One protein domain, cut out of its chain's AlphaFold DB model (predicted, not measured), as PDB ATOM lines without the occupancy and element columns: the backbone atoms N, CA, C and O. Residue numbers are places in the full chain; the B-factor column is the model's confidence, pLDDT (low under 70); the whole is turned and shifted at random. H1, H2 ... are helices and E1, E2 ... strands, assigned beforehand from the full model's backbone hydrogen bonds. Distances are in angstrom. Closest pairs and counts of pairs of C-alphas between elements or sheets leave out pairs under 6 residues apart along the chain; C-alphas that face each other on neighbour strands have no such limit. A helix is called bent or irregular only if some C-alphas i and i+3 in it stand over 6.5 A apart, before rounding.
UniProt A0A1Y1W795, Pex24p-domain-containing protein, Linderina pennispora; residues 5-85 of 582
ATOM      1  N   ARG A   5     205.318 187.266 242.918       85.88
ATOM      2  CA  ARG A   5     206.342 187.684 243.888       85.88
ATOM      3  C   ARG A   5     207.736 187.557 243.295       85.88
ATOM      4  O   ARG A   5     207.989 186.670 242.480       85.88
ATOM      5  N   ILE A   6     208.640 188.454 243.686       86.00
ATOM      6  CA  ILE A   6     210.050 188.384 243.283       86.00
ATOM      7  C   ILE A   6     210.641 187.087 243.833       86.00
ATOM      8  O   ILE A   6     210.495 186.796 245.017       86.00
ATOM      9  N   PHE A   7     211.297 186.323 242.965       81.31
ATOM     10  CA  PHE A   7     211.814 185.002 243.297       81.31
ATOM     11  C   PHE A   7     213.227 184.813 242.741       81.31
ATOM     12  O   PHE A   7     213.538 185.248 241.626       81.31
ATOM     13  N   THR A   8     214.079 184.173 243.538       82.56
ATOM     14  CA  THR A   8     215.403 183.690 243.151       82.56
ATOM     15  C   THR A   8     215.293 182.227 242.787       82.56
ATOM     16  O   THR A   8     214.960 181.395 243.628       82.56
ATOM     17  N   PHE A   9     215.566 181.928 241.527       79.38
ATOM     18  CA  PHE A   9     215.554 180.578 240.998       79.38
ATOM     19  C   PHE A   9     216.935 179.962 241.217       79.38
ATOM     20  O   PHE A   9     217.940 180.541 240.796       79.38
ATOM     21  N   SER A  10     216.989 178.811 241.892       68.44
ATOM     22  CA  SER A  10     218.238 178.062 242.110       68.44
ATOM     23  C   SER A  10     218.692 177.317 240.848       68.44
ATOM     24  O   SER A  10     219.865 176.994 240.676       68.44
ATOM     25  N   THR A  11     217.749 177.087 239.934       70.88
ATOM     26  CA  THR A  11     217.948 176.390 238.667       70.88
ATOM     27  C   THR A  11     217.771 177.341 237.482       70.88
ATOM     28  O   THR A  11     216.999 178.307 237.560       70.88
ATOM     29  N   PRO A  12     218.475 177.094 236.360       77.56
ATOM     30  CA  PRO A  12     218.355 177.910 235.159       77.56
ATOM     31  C   PRO A  12     216.913 177.884 234.629       77.56
ATOM     32  O   PRO A  12     216.490 176.935 233.974       77.56
ATOM     33  N   THR A  13     216.167 178.953 234.909       78.56
ATOM     34  CA  THR A  13     214.736 179.069 234.602       78.56
ATOM     35  C   THR A  13     214.516 180.039 233.439       78.56
ATOM     36  O   THR A  13     215.197 181.060 233.317       78.56
ATOM     37  N   TYR A  14     213.554 179.732 232.566       84.88
ATOM     38  CA  TYR A  14     213.204 180.556 231.405       84.88
ATOM     39  C   TYR A  14     211.849 181.233 231.597       84.88
ATOM     40  O   TYR A  14     210.953 180.702 232.245       84.88
ATOM     41  N   CYS A  15     211.702 182.425 231.026       90.06
ATOM     42  CA  CYS A  15     210.486 183.217 231.133       90.06
ATOM     43  C   CYS A  15     209.410 182.594 230.246       90.06
ATOM     44  O   CYS A  15     209.579 182.542 229.030       90.06
ATOM     45  N   GLU A  16     208.280 182.187 230.815       86.75
ATOM     46  CA  GLU A  16     207.209 181.517 230.057       86.75
ATOM     47  C   GLU A  16     206.576 182.398 228.971       86.75
ATOM     48  O   GLU A  16     205.942 181.889 228.050       86.75
ATOM     49  N   ARG A  17     206.778 183.720 229.035       86.50
ATOM     50  CA  ARG A  17     206.244 184.658 228.046       86.50
ATOM     51  C   ARG A  17     207.187 184.939 226.883       86.50
ATOM     52  O   ARG A  17     206.800 184.780 225.734       86.50
ATOM     53  N   CYS A  18     208.402 185.410 227.161       84.44
ATOM     54  CA  CYS A  18     209.357 185.777 226.106       84.44
ATOM     55  C   CYS A  18     210.318 184.637 225.750       84.44
ATOM     56  O   CYS A  18     211.149 184.805 224.862       84.44
ATOM     57  N   ARG A  19     210.254 183.509 226.474       85.69
ATOM     58  CA  ARG A  19     211.161 182.350 226.383       85.69
ATOM     59  C   ARG A  19     212.645 182.682 226.561       85.69
ATOM     60  O   ARG A  19     213.501 181.825 226.377       85.69
ATOM     61  N   GLY A  20     212.957 183.912 226.962       75.31
ATOM     62  CA  GLY A  20     214.298 184.348 227.313       75.31
ATOM     63  C   GLY A  20     214.701 183.844 228.694       75.31
ATOM     64  O   GLY A  20     213.865 183.670 229.582       75.31
ATOM     65  N   PHE A  21     215.999 183.639 228.877       85.44
ATOM     66  CA  PHE A  21     216.573 183.190 230.140       85.44
ATOM     67  C   PHE A  21     216.386 184.235 231.252       85.44
ATOM     68  O   PHE A  21     216.568 185.435 231.014       85.44
ATOM     69  N   LEU A  22     216.014 183.810 232.465       82.44
ATOM     70  CA  LEU A  22     216.039 184.678 233.644       82.44
ATOM     71  C   LEU A  22     217.491 184.800 234.114       82.44
ATOM     72  O   LEU A  22     218.010 183.941 234.818       82.44
ATOM     73  N   TRP A  23     218.156 185.865 233.675       66.25
ATOM     74  CA  TRP A  23     219.554 186.126 233.992       66.25
ATOM     75  C   TRP A  23     219.709 186.744 235.388       66.25
ATOM     76  O   TRP A  23     218.854 187.501 235.849       66.25
ATOM     77  N   GLY A  24     220.828 186.430 236.046       63.34
ATOM     78  CA  GLY A  24     221.194 186.959 237.360       63.34
ATOM     79  C   GLY A  24     221.499 185.864 238.385       63.34
ATOM     80  O   GLY A  24     221.070 184.720 238.251       63.34
ATOM     81  N   VAL A  25     222.252 186.222 239.423       65.12
ATOM     82  CA  VAL A  25     222.610 185.312 240.530       65.12
ATOM     83  C   VAL A  25     221.495 185.249 241.586       65.12
ATOM     84  O   VAL A  25     221.307 184.230 242.235       65.12
ATOM     85  N   ALA A  26     220.721 186.330 241.717       74.62
ATOM     86  CA  ALA A  26     219.659 186.504 242.701       74.62
ATOM     87  C   ALA A  26     218.494 187.318 242.116       74.62
ATOM     88  O   ALA A  26     218.713 188.162 241.244       74.62
ATOM     89  N   LYS A  27     217.262 187.108 242.610       75.62
ATOM     90  CA  LYS A  27     216.053 187.871 242.228       75.62
ATOM     91  C   LYS A  27     215.863 187.997 240.701       75.62
ATOM     92  O   LYS A  27     215.497 189.076 240.209       75.62
ATOM     93  N   GLN A  28     216.125 186.916 239.955       81.62
ATOM     94  CA  GLN A  28     216.197 186.922 238.485       81.62
ATOM     95  C   GLN A  28     214.846 187.213 237.812       81.62
ATOM     96  O   GLN A  28     214.791 187.666 236.665       81.62
ATOM     97  N   GLY A  29     213.733 186.983 238.511       88.31
ATOM     98  CA  GLY A  29     212.404 187.287 237.992       88.31
ATOM     99  C   GLY A  29     211.315 187.215 239.047       88.31
ATOM    100  O   GLY A  29     211.566 187.405 240.237       88.31
ATOM    101  N   VAL A  30     210.089 186.993 238.587       89.19
ATOM    102  CA  VAL A  30     208.915 186.820 239.436       89.19
ATOM    103  C   VAL A  30     208.284 185.456 239.194       89.19
ATOM    104  O   VAL A  30     208.305 184.939 238.075       89.19
ATOM    105  N   ARG A  31     207.720 184.880 240.251       87.88
ATOM    106  CA  ARG A  31     207.023 183.593 240.240       87.88
ATOM    107  C   ARG A  31     205.623 183.799 240.801       87.88
ATOM    108  O   ARG A  31     205.455 184.488 241.809       87.88
ATOM    109  N   CYS A  32     204.611 183.256 240.130       88.69
ATOM    110  CA  CYS A  32     203.247 183.328 240.642       88.69
ATOM    111  C   CYS A  32     203.065 182.355 241.812       88.69
ATOM    112  O   CYS A  32     203.345 181.172 241.656       88.69
ATOM    113  N   VAL A  33     202.531 182.816 242.944       82.50
ATOM    114  CA  VAL A  33     202.316 181.964 244.132       82.50
ATOM    115  C   VAL A  33     201.336 180.821 243.840       82.50
ATOM    116  O   VAL A  33     201.509 179.713 244.336       82.50
ATOM    117  N   LYS A  34     200.326 181.079 242.999       81.25
ATOM    118  CA  LYS A  34     199.229 180.137 242.722       81.25
ATOM    119  C   LYS A  34     199.584 179.115 241.639       81.25
ATOM    120  O   LYS A  34     199.530 177.919 241.870       81.25
ATOM    121  N   CYS A  35     199.969 179.584 240.451       83.06
ATOM    122  CA  CYS A  35     200.217 178.712 239.292       83.06
ATOM    123  C   CYS A  35     201.704 178.447 239.004       83.06
ATOM    124  O   CYS A  35     202.012 177.826 237.991       83.06
ATOM    125  N   GLN A  36     202.618 178.960 239.837       84.00
ATOM    126  CA  GLN A  36     204.077 178.800 239.711       84.00
ATOM    127  C   GLN A  36     204.699 179.351 238.417       84.00
ATOM    128  O   GLN A  36     205.892 179.176 238.178       84.00
ATOM    129  N   LYS A  37     203.927 180.098 237.617       88.12
ATOM    130  CA  LYS A  37     204.387 180.697 236.362       88.12
ATOM    131  C   LYS A  37     205.581 181.627 236.592       88.12
ATOM    132  O   LYS A  37     205.468 182.575 237.379       88.12
ATOM    133  N   ALA A  38     206.694 181.370 235.905       90.06
ATOM    134  CA  ALA A  38     207.941 182.129 236.040       90.06
ATOM    135  C   ALA A  38     208.125 183.131 234.889       90.06
ATOM    136  O   ALA A  38     208.104 182.769 233.710       90.06
ATOM    137  N   LEU A  39     208.328 184.410 235.217       91.75
ATOM    138  CA  LEU A  39     208.449 185.501 234.245       91.75
ATOM    139  C   LEU A  39     209.564 186.484 234.619       91.75
ATOM    140  O   LEU A  39     209.903 186.658 235.787       91.75
ATOM    141  N   HIS A  40     210.105 187.213 233.637       91.31
ATOM    142  CA  HIS A  40     210.886 188.420 233.944       91.31
ATOM    143  C   HIS A  40     209.996 189.474 234.605       91.31
ATOM    144  O   HIS A  40     208.819 189.583 234.266       91.31
ATOM    145  N   LYS A  41     210.588 190.348 235.428       88.56
ATOM    146  CA  LYS A  41     209.893 191.502 236.035       88.56
ATOM    147  C   LYS A  41     209.135 192.333 234.985       88.56
ATOM    148  O   LYS A  41     207.949 192.590 235.139       88.56
ATOM    149  N   ARG A  42     209.784 192.631 233.850       86.81
ATOM    150  CA  ARG A  42     209.167 193.320 232.695       86.81
ATOM    151  C   ARG A  42     208.056 192.516 232.012       86.81
ATOM    152  O   ARG A  42     207.084 193.074 231.518       86.81
ATOM    153  N   CYS A  43     208.207 191.193 231.954       87.12
ATOM    154  CA  CYS A  43     207.266 190.322 231.257       87.12
ATOM    155  C   CYS A  43     205.995 190.097 232.070       87.12
ATOM    156  O   CYS A  43     204.958 189.872 231.454       87.12
ATOM    157  N   ALA A  44     206.069 190.190 233.397       86.50
ATOM    158  CA  ALA A  44     204.924 190.075 234.288       86.50
ATOM    159  C   ALA A  44     203.948 191.249 234.156       86.50
ATOM    160  O   ALA A  44     202.746 191.025 234.117       86.50
ATOM    161  N   VAL A  45     204.454 192.479 233.993       84.69
ATOM    162  CA  VAL A  45     203.610 193.684 233.860       84.69
ATOM    163  C   VAL A  45     202.711 193.619 232.628       84.69
ATOM    164  O   VAL A  45     201.554 194.012 232.676       84.69
ATOM    165  N   ALA A  46     203.228 193.107 231.513       82.69
ATOM    166  CA  ALA A  46     202.454 193.046 230.279       82.69
ATOM    167  C   ALA A  46     201.744 191.684 230.072       82.69
ATOM    168  O   ALA A  46     201.216 191.448 228.983       82.69
ATOM    169  N   ASP A  47     201.815 190.754 231.034       81.62
ATOM    170  CA  ASP A  47     201.228 189.414 230.917       81.62
ATOM    171  C   ASP A  47     199.703 189.493 231.051       81.62
ATOM    172  O   ASP A  47     199.187 189.896 232.088       81.62
ATOM    173  N   LYS A  48     198.977 189.121 229.991       82.19
ATOM    174  CA  LYS A  48     197.504 189.186 229.942       82.19
ATOM    175  C   LYS A  48     196.830 187.831 230.176       82.19
ATOM    176  O   LYS A  48     195.612 187.729 230.065       82.19
ATOM    177  N   THR A  49     197.599 186.776 230.446       80.25
ATOM    178  CA  THR A  49     197.027 185.438 230.638       80.25
ATOM    179  C   THR A  49     196.271 185.350 231.959       80.25
ATOM    180  O   THR A  49     196.667 185.957 232.954       80.25
ATOM    181  N   GLN A  50     195.198 184.563 231.988       80.94
ATOM    182  CA  GLN A  50     194.499 184.257 233.230       80.94
ATOM    183  C   GLN A  50     195.262 183.191 234.028       80.94
ATOM    184  O   GLN A  50     195.856 182.269 233.470       80.94
ATOM    185  N   CYS A  51     195.254 183.339 235.352       81.81
ATOM    186  CA  CYS A  51     195.906 182.407 236.266       81.81
ATOM    187  C   CYS A  51     195.047 181.154 236.401       81.81
ATOM    188  O   CYS A  51     193.930 181.254 236.901       81.81
ATOM    189  N   THR A  52     195.571 180.000 235.990       71.31
ATOM    190  CA  THR A  52     194.800 178.752 235.949       71.31
ATOM    191  C   THR A  52     194.720 178.003 237.272       71.31
ATOM    192  O   THR A  52     194.014 177.018 237.304       71.31
ATOM    193  N   GLY A  53     195.394 178.429 238.352       67.81
ATOM    194  CA  GLY A  53     195.268 177.838 239.704       67.81
ATOM    195  C   GLY A  53     195.743 176.381 239.884       67.81
ATOM    196  O   GLY A  53     196.285 176.051 240.932       67.81
ATOM    197  N   ASP A  54     195.654 175.552 238.845       59.25
ATOM    198  CA  ASP A  54     195.588 174.091 238.947       59.25
ATOM    199  C   ASP A  54     196.920 173.383 238.680       59.25
ATOM    200  O   ASP A  54     197.084 172.209 239.006       59.25
ATOM    201  N   ARG A  55     197.939 174.089 238.165       56.41
ATOM    202  CA  ARG A  55     199.297 173.519 238.011       56.41
ATOM    203  C   ARG A  55     199.951 173.143 239.348       56.41
ATOM    204  O   ARG A  55     200.891 172.355 239.351       56.41
ATOM    205  N   GLY A  56     199.471 173.689 240.467       52.94
ATOM    206  CA  GLY A  56     199.964 173.340 241.799       52.94
ATOM    207  C   GLY A  56     199.548 171.941 242.258       52.94
ATOM    208  O   GLY A  56     200.306 171.312 242.986       52.94
ATOM    209  N   LEU A  57     198.394 171.420 241.820       52.31
ATOM    210  CA  LEU A  57     197.808 170.194 242.383       52.31
ATOM    211  C   LEU A  57     198.545 168.913 241.954       52.31
ATOM    212  O   LEU A  57     198.713 168.003 242.757       52.31
ATOM    213  N   ALA A  58     199.053 168.868 240.718       53.75
ATOM    214  CA  ALA A  58     199.849 167.740 240.224       53.75
ATOM    215  C   ALA A  58     201.268 167.690 240.830       53.75
ATOM    216  O   ALA A  58     201.837 166.614 240.967       53.75
ATOM    217  N   LEU A  59     201.827 168.844 241.218       53.75
ATOM    218  CA  LEU A  59     203.126 168.954 241.902       53.75
ATOM    219  C   LEU A  59     203.007 168.822 243.431       53.75
ATOM    220  O   LEU A  59     203.978 168.480 244.096       53.75
ATOM    221  N   LEU A  60     201.817 169.064 243.994       51.78
ATOM    222  CA  LEU A  60     201.515 168.937 245.425       51.78
ATOM    223  C   LEU A  60     201.660 167.499 245.951       51.78
ATOM    224  O   LEU A  60     201.911 167.327 247.140       51.78
ATOM    225  N   LEU A  61     201.519 166.497 245.078       56.84
ATOM    226  CA  LEU A  61     201.659 165.073 245.405       56.84
ATOM    227  C   LEU A  61     203.120 164.585 245.417       56.84
ATOM    228  O   LEU A  61     203.375 163.471 245.869       56.84
ATOM    229  N   ASP A  62     204.080 165.396 244.961       59.81
ATOM    230  CA  ASP A  62     205.499 165.041 244.982       59.81
ATOM    231  C   ASP A  62     206.192 165.619 246.228       59.81
ATOM    232  O   ASP A  62     206.436 166.821 246.356       59.81
ATOM    233  N   SER A  63     206.519 164.739 247.177       58.44
ATOM    234  CA  SER A  63     207.231 165.101 248.410       58.44
ATOM    235  C   SER A  63     208.615 165.723 248.160       58.44
ATOM    236  O   SER A  63     209.050 166.571 248.944       58.44
ATOM    237  N   ALA A  64     209.280 165.383 247.049       65.56
ATOM    238  CA  ALA A  64     210.592 165.928 246.697       65.56
ATOM    239  C   ALA A  64     210.508 167.401 246.267       65.56
ATOM    240  O   ALA A  64     211.400 168.201 246.565       65.56
ATOM    241  N   PHE A  65     209.401 167.786 245.627       66.44
ATOM    242  CA  PHE A  65     209.155 169.162 245.210       66.44
ATOM    243  C   PHE A  65     209.038 170.109 246.415       66.44
ATOM    244  O   PHE A  65     209.610 171.200 246.394       66.44
ATOM    245  N   TRP A  66     208.366 169.698 247.497       58.78
ATOM    246  CA  TRP A  66     208.210 170.539 248.691       58.78
ATOM    247  C   TRP A  66     209.510 170.759 249.464       58.78
ATOM    248  O   TRP A  66     209.707 171.856 249.987       58.78
ATOM    249  N   GLU A  67     210.411 169.778 249.507       73.12
ATOM    250  CA  GLU A  67     211.743 169.983 250.092       73.12
ATOM    251  C   GLU A  67     212.577 170.961 249.260       73.12
ATOM    252  O   GLU A  67     213.153 171.905 249.805       73.12
ATOM    253  N   GLN A  68     212.531 170.843 247.931       67.25
ATOM    254  CA  GLN A  68     213.192 171.799 247.046       67.25
ATOM    255  C   GLN A  68     212.614 173.218 247.196       67.25
ATOM    256  O   GLN A  68     213.366 174.189 247.273       67.25
ATOM    257  N   VAL A  69     211.289 173.364 247.299       67.12
ATOM    258  CA  VAL A  69     210.643 174.672 247.505       67.12
ATOM    259  C   VAL A  69     211.007 175.273 248.866       67.12
ATOM    260  O   VAL A  69     211.253 176.478 248.933       67.12
ATOM    261  N   LYS A  70     211.089 174.475 249.942       72.94
ATOM    262  CA  LYS A  70     211.520 174.951 251.272       72.94
ATOM    263  C   LYS A  70     212.964 175.454 251.254       72.94
ATOM    264  O   LYS A  70     213.241 176.516 251.815       72.94
ATOM    265  N   GLU A  71     213.877 174.728 250.610       75.00
ATOM    266  CA  GLU A  71     215.274 175.152 250.437       75.00
ATOM    267  C   GLU A  71     215.373 176.443 249.613       75.00
ATOM    268  O   GLU A  71     216.024 177.406 250.032       75.00
ATOM    269  N   GLU A  72     214.657 176.518 248.487       70.38
ATOM    270  CA  GLU A  72     214.608 177.729 247.664       70.38
ATOM    271  C   GLU A  72     214.013 178.915 248.435       70.38
ATOM    272  O   GLU A  72     214.481 180.042 248.279       70.38
ATOM    273  N   GLN A  73     213.005 178.703 249.285       72.62
ATOM    274  CA  GLN A  73     212.422 179.755 250.124       72.62
ATOM    275  C   GLN A  73     213.391 180.248 251.202       72.62
ATOM    276  O   GLN A  73     213.491 181.459 251.400       72.62
ATOM    277  N   LYS A  74     214.149 179.353 251.849       77.88
ATOM    278  CA  LYS A  74     215.212 179.731 252.800       77.88
ATOM    279  C   LYS A  74     216.296 180.567 252.119       77.88
ATOM    280  O   LYS A  74     216.671 181.620 252.632       77.88
ATOM    281  N   LEU A  75     216.747 180.144 250.936       71.38
ATOM    282  CA  LEU A  75     217.722 180.890 250.138       71.38
ATOM    283  C   LEU A  75     217.173 182.263 249.733       71.38
ATOM    284  O   LEU A  75     217.868 183.270 249.830       71.38
ATOM    285  N   ASN A  76     215.908 182.319 249.320       69.88
ATOM    286  CA  ASN A  76     215.236 183.563 248.964       69.88
ATOM    287  C   ASN A  76     215.102 184.528 250.140       69.88
ATOM    288  O   ASN A  76     215.352 185.716 249.951       69.88
ATOM    289  N   ALA A  77     214.760 184.028 251.329       72.69
ATOM    290  CA  ALA A  77     214.692 184.819 252.552       72.69
ATOM    291  C   ALA A  77     216.072 185.398 252.913       72.69
ATOM    292  O   ALA A  77     216.202 186.601 253.148       72.69
ATOM    293  N   PHE A  78     217.126 184.580 252.845       70.75
ATOM    294  CA  PHE A  78     218.509 185.021 253.050       70.75
ATOM    295  C   PHE A  78     218.927 186.100 252.033       70.75
ATOM    296  O   PHE A  78     219.399 187.179 252.399       70.75
ATOM    297  N   VAL A  79     218.669 185.870 250.745       65.12
ATOM    298  CA  VAL A  79     218.968 186.825 249.669       65.12
ATOM    299  C   VAL A  79     218.156 188.117 249.811       65.12
ATOM    300  O   VAL A  79     218.673 189.195 249.516       65.12
ATOM    301  N   SER A  80     216.899 188.057 250.265       59.53
ATOM    302  CA  SER A  80     216.118 189.269 250.540       59.53
ATOM    303  C   SER A  80     216.691 190.071 251.702       59.53
ATOM    304  O   SER A  80     216.812 191.282 251.544       59.53
ATOM    305  N   THR A  81     217.140 189.420 252.784       62.38
ATOM    306  CA  THR A  81     217.773 190.117 253.920       62.38
ATOM    307  C   THR A  81     219.085 190.804 253.534       62.38
ATOM    308  O   THR A  81     219.347 191.913 253.986       62.38
ATOM    309  N   GLN A  82     219.886 190.209 252.641       55.84
ATOM    310  CA  GLN A  82     221.093 190.870 252.129       55.84
ATOM    311  C   GLN A  82     220.786 192.021 251.162       55.84
ATOM    312  O   GLN A  82     221.498 193.020 251.140       55.84
ATOM    313  N   ALA A  83     219.737 191.895 250.350       51.62
ATOM    314  CA  ALA A  83     219.407 192.870 249.312       51.62
ATOM    315  C   ALA A  83     218.614 194.093 249.809       51.62
ATOM    316  O   ALA A  83     218.389 195.010 249.024       51.62
ATOM    317  N   GLU A  84     218.166 194.100 251.067       48.84
ATOM    318  CA  GLU A  84     217.601 195.283 251.733       48.84
ATOM    319  C   GLU A  84     218.667 196.179 252.372       48.84
ATOM    320  O   GLU A  84     218.331 197.263 252.844       48.84
ATOM    321  N   GLN A  85     219.954 195.806 252.330       48.38
ATOM    322  CA  GLN A  85     221.006 196.786 252.583       48.38
ATOM    323  C   GLN A  85     220.925 197.843 251.474       48.38
ATOM    324  O   GLN A  85     221.137 197.502 250.303       48.38
TER     325      GLN A  85
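This is residues 5 to 85 of the 582 residues of the protein "Pex24p-domain-containing protein" of Linderina pennispora (UniProt A0A1Y1W795). A small core of loops and two very short strands, E1 and E2, has a wide arc of chain round it, made by H1, the link after it, H2 and the long helix H3. H3 passes E1 with its residues 72 to 80, while residues 58 to 67, of which 58 to 60 belong to H2 and 63 to 67 to H3, stick out as the free corner of the arc. The printed part has 81 residues, with two named strands and three named helices in the order E1, E2, H1, H2, H3; the class is mostly helix, though under half of the residues are in named elements. The whole is compact, with a radius of gyration of the C-alphas of 13.0 A and spans of 36 by 33 by 19 A.

The sheet has two strands, E1, residues 5 to 7, and E2, residues 29 to 32. They meet only at a point, where C-alphas 6 and 30 face each other at 4.3 A. Outside the named strands, residues 38 to 39 form a short antiparallel pairing with residues 30 to 31 of E2. The closest C-alphas of E2 and H1, residues 41 to 45, are those of Gly 29 and Lys 41, 5.3 A apart. The closest C-alphas of E1 and H3, residues 63 to 83, are those of Phe 7 and Asn 76, 6.8 A apart. H2, residues 55 to 60, is close to H3 but not clearly touching it, with the closest C-alphas, those of Leu 59 and Phe 65, 6.9 A apart. H2 and H3 run opposite ways at a steep tilt of 69 degrees, only just short of about perpendicular. H2 is apart from E1, E2 and H1. H3 is apart from E2 and H1. Of the O i to N i+4 pairs, 16 of 17 in H3, 1 of 2 in H2 and 0 of 1 in H1 are within hydrogen-bond range; in H1, 0 of 2 O i to N i+3 pairs are within range.

E1 begins at C-alpha 5, (206.342, 187.684, 243.888), and is 6.1 A long; E2 is 10.3 A long. H1 is 7.0 A long and H2 9.0 A. H2 is neither bent nor irregular, but only just: C-alphas 55 and 58 are 6.2 A apart. H3 runs 30.3 A from C-alpha 63, (207.231, 165.101, 248.410), to C-alpha 83, (219.407, 192.870, 249.312).

The two C-alphas farthest apart, those of Ala 58 and Gln 85, are 38.0 A apart. The printed part has no cut. The link from E1 to E2, residues 8 to 28, is long, and the link from H2 to H3 is tight. The mean pLDDT of the printed part is 74.1; 28 residues are under 70, among them residues 53 to 66 and 79 to 85.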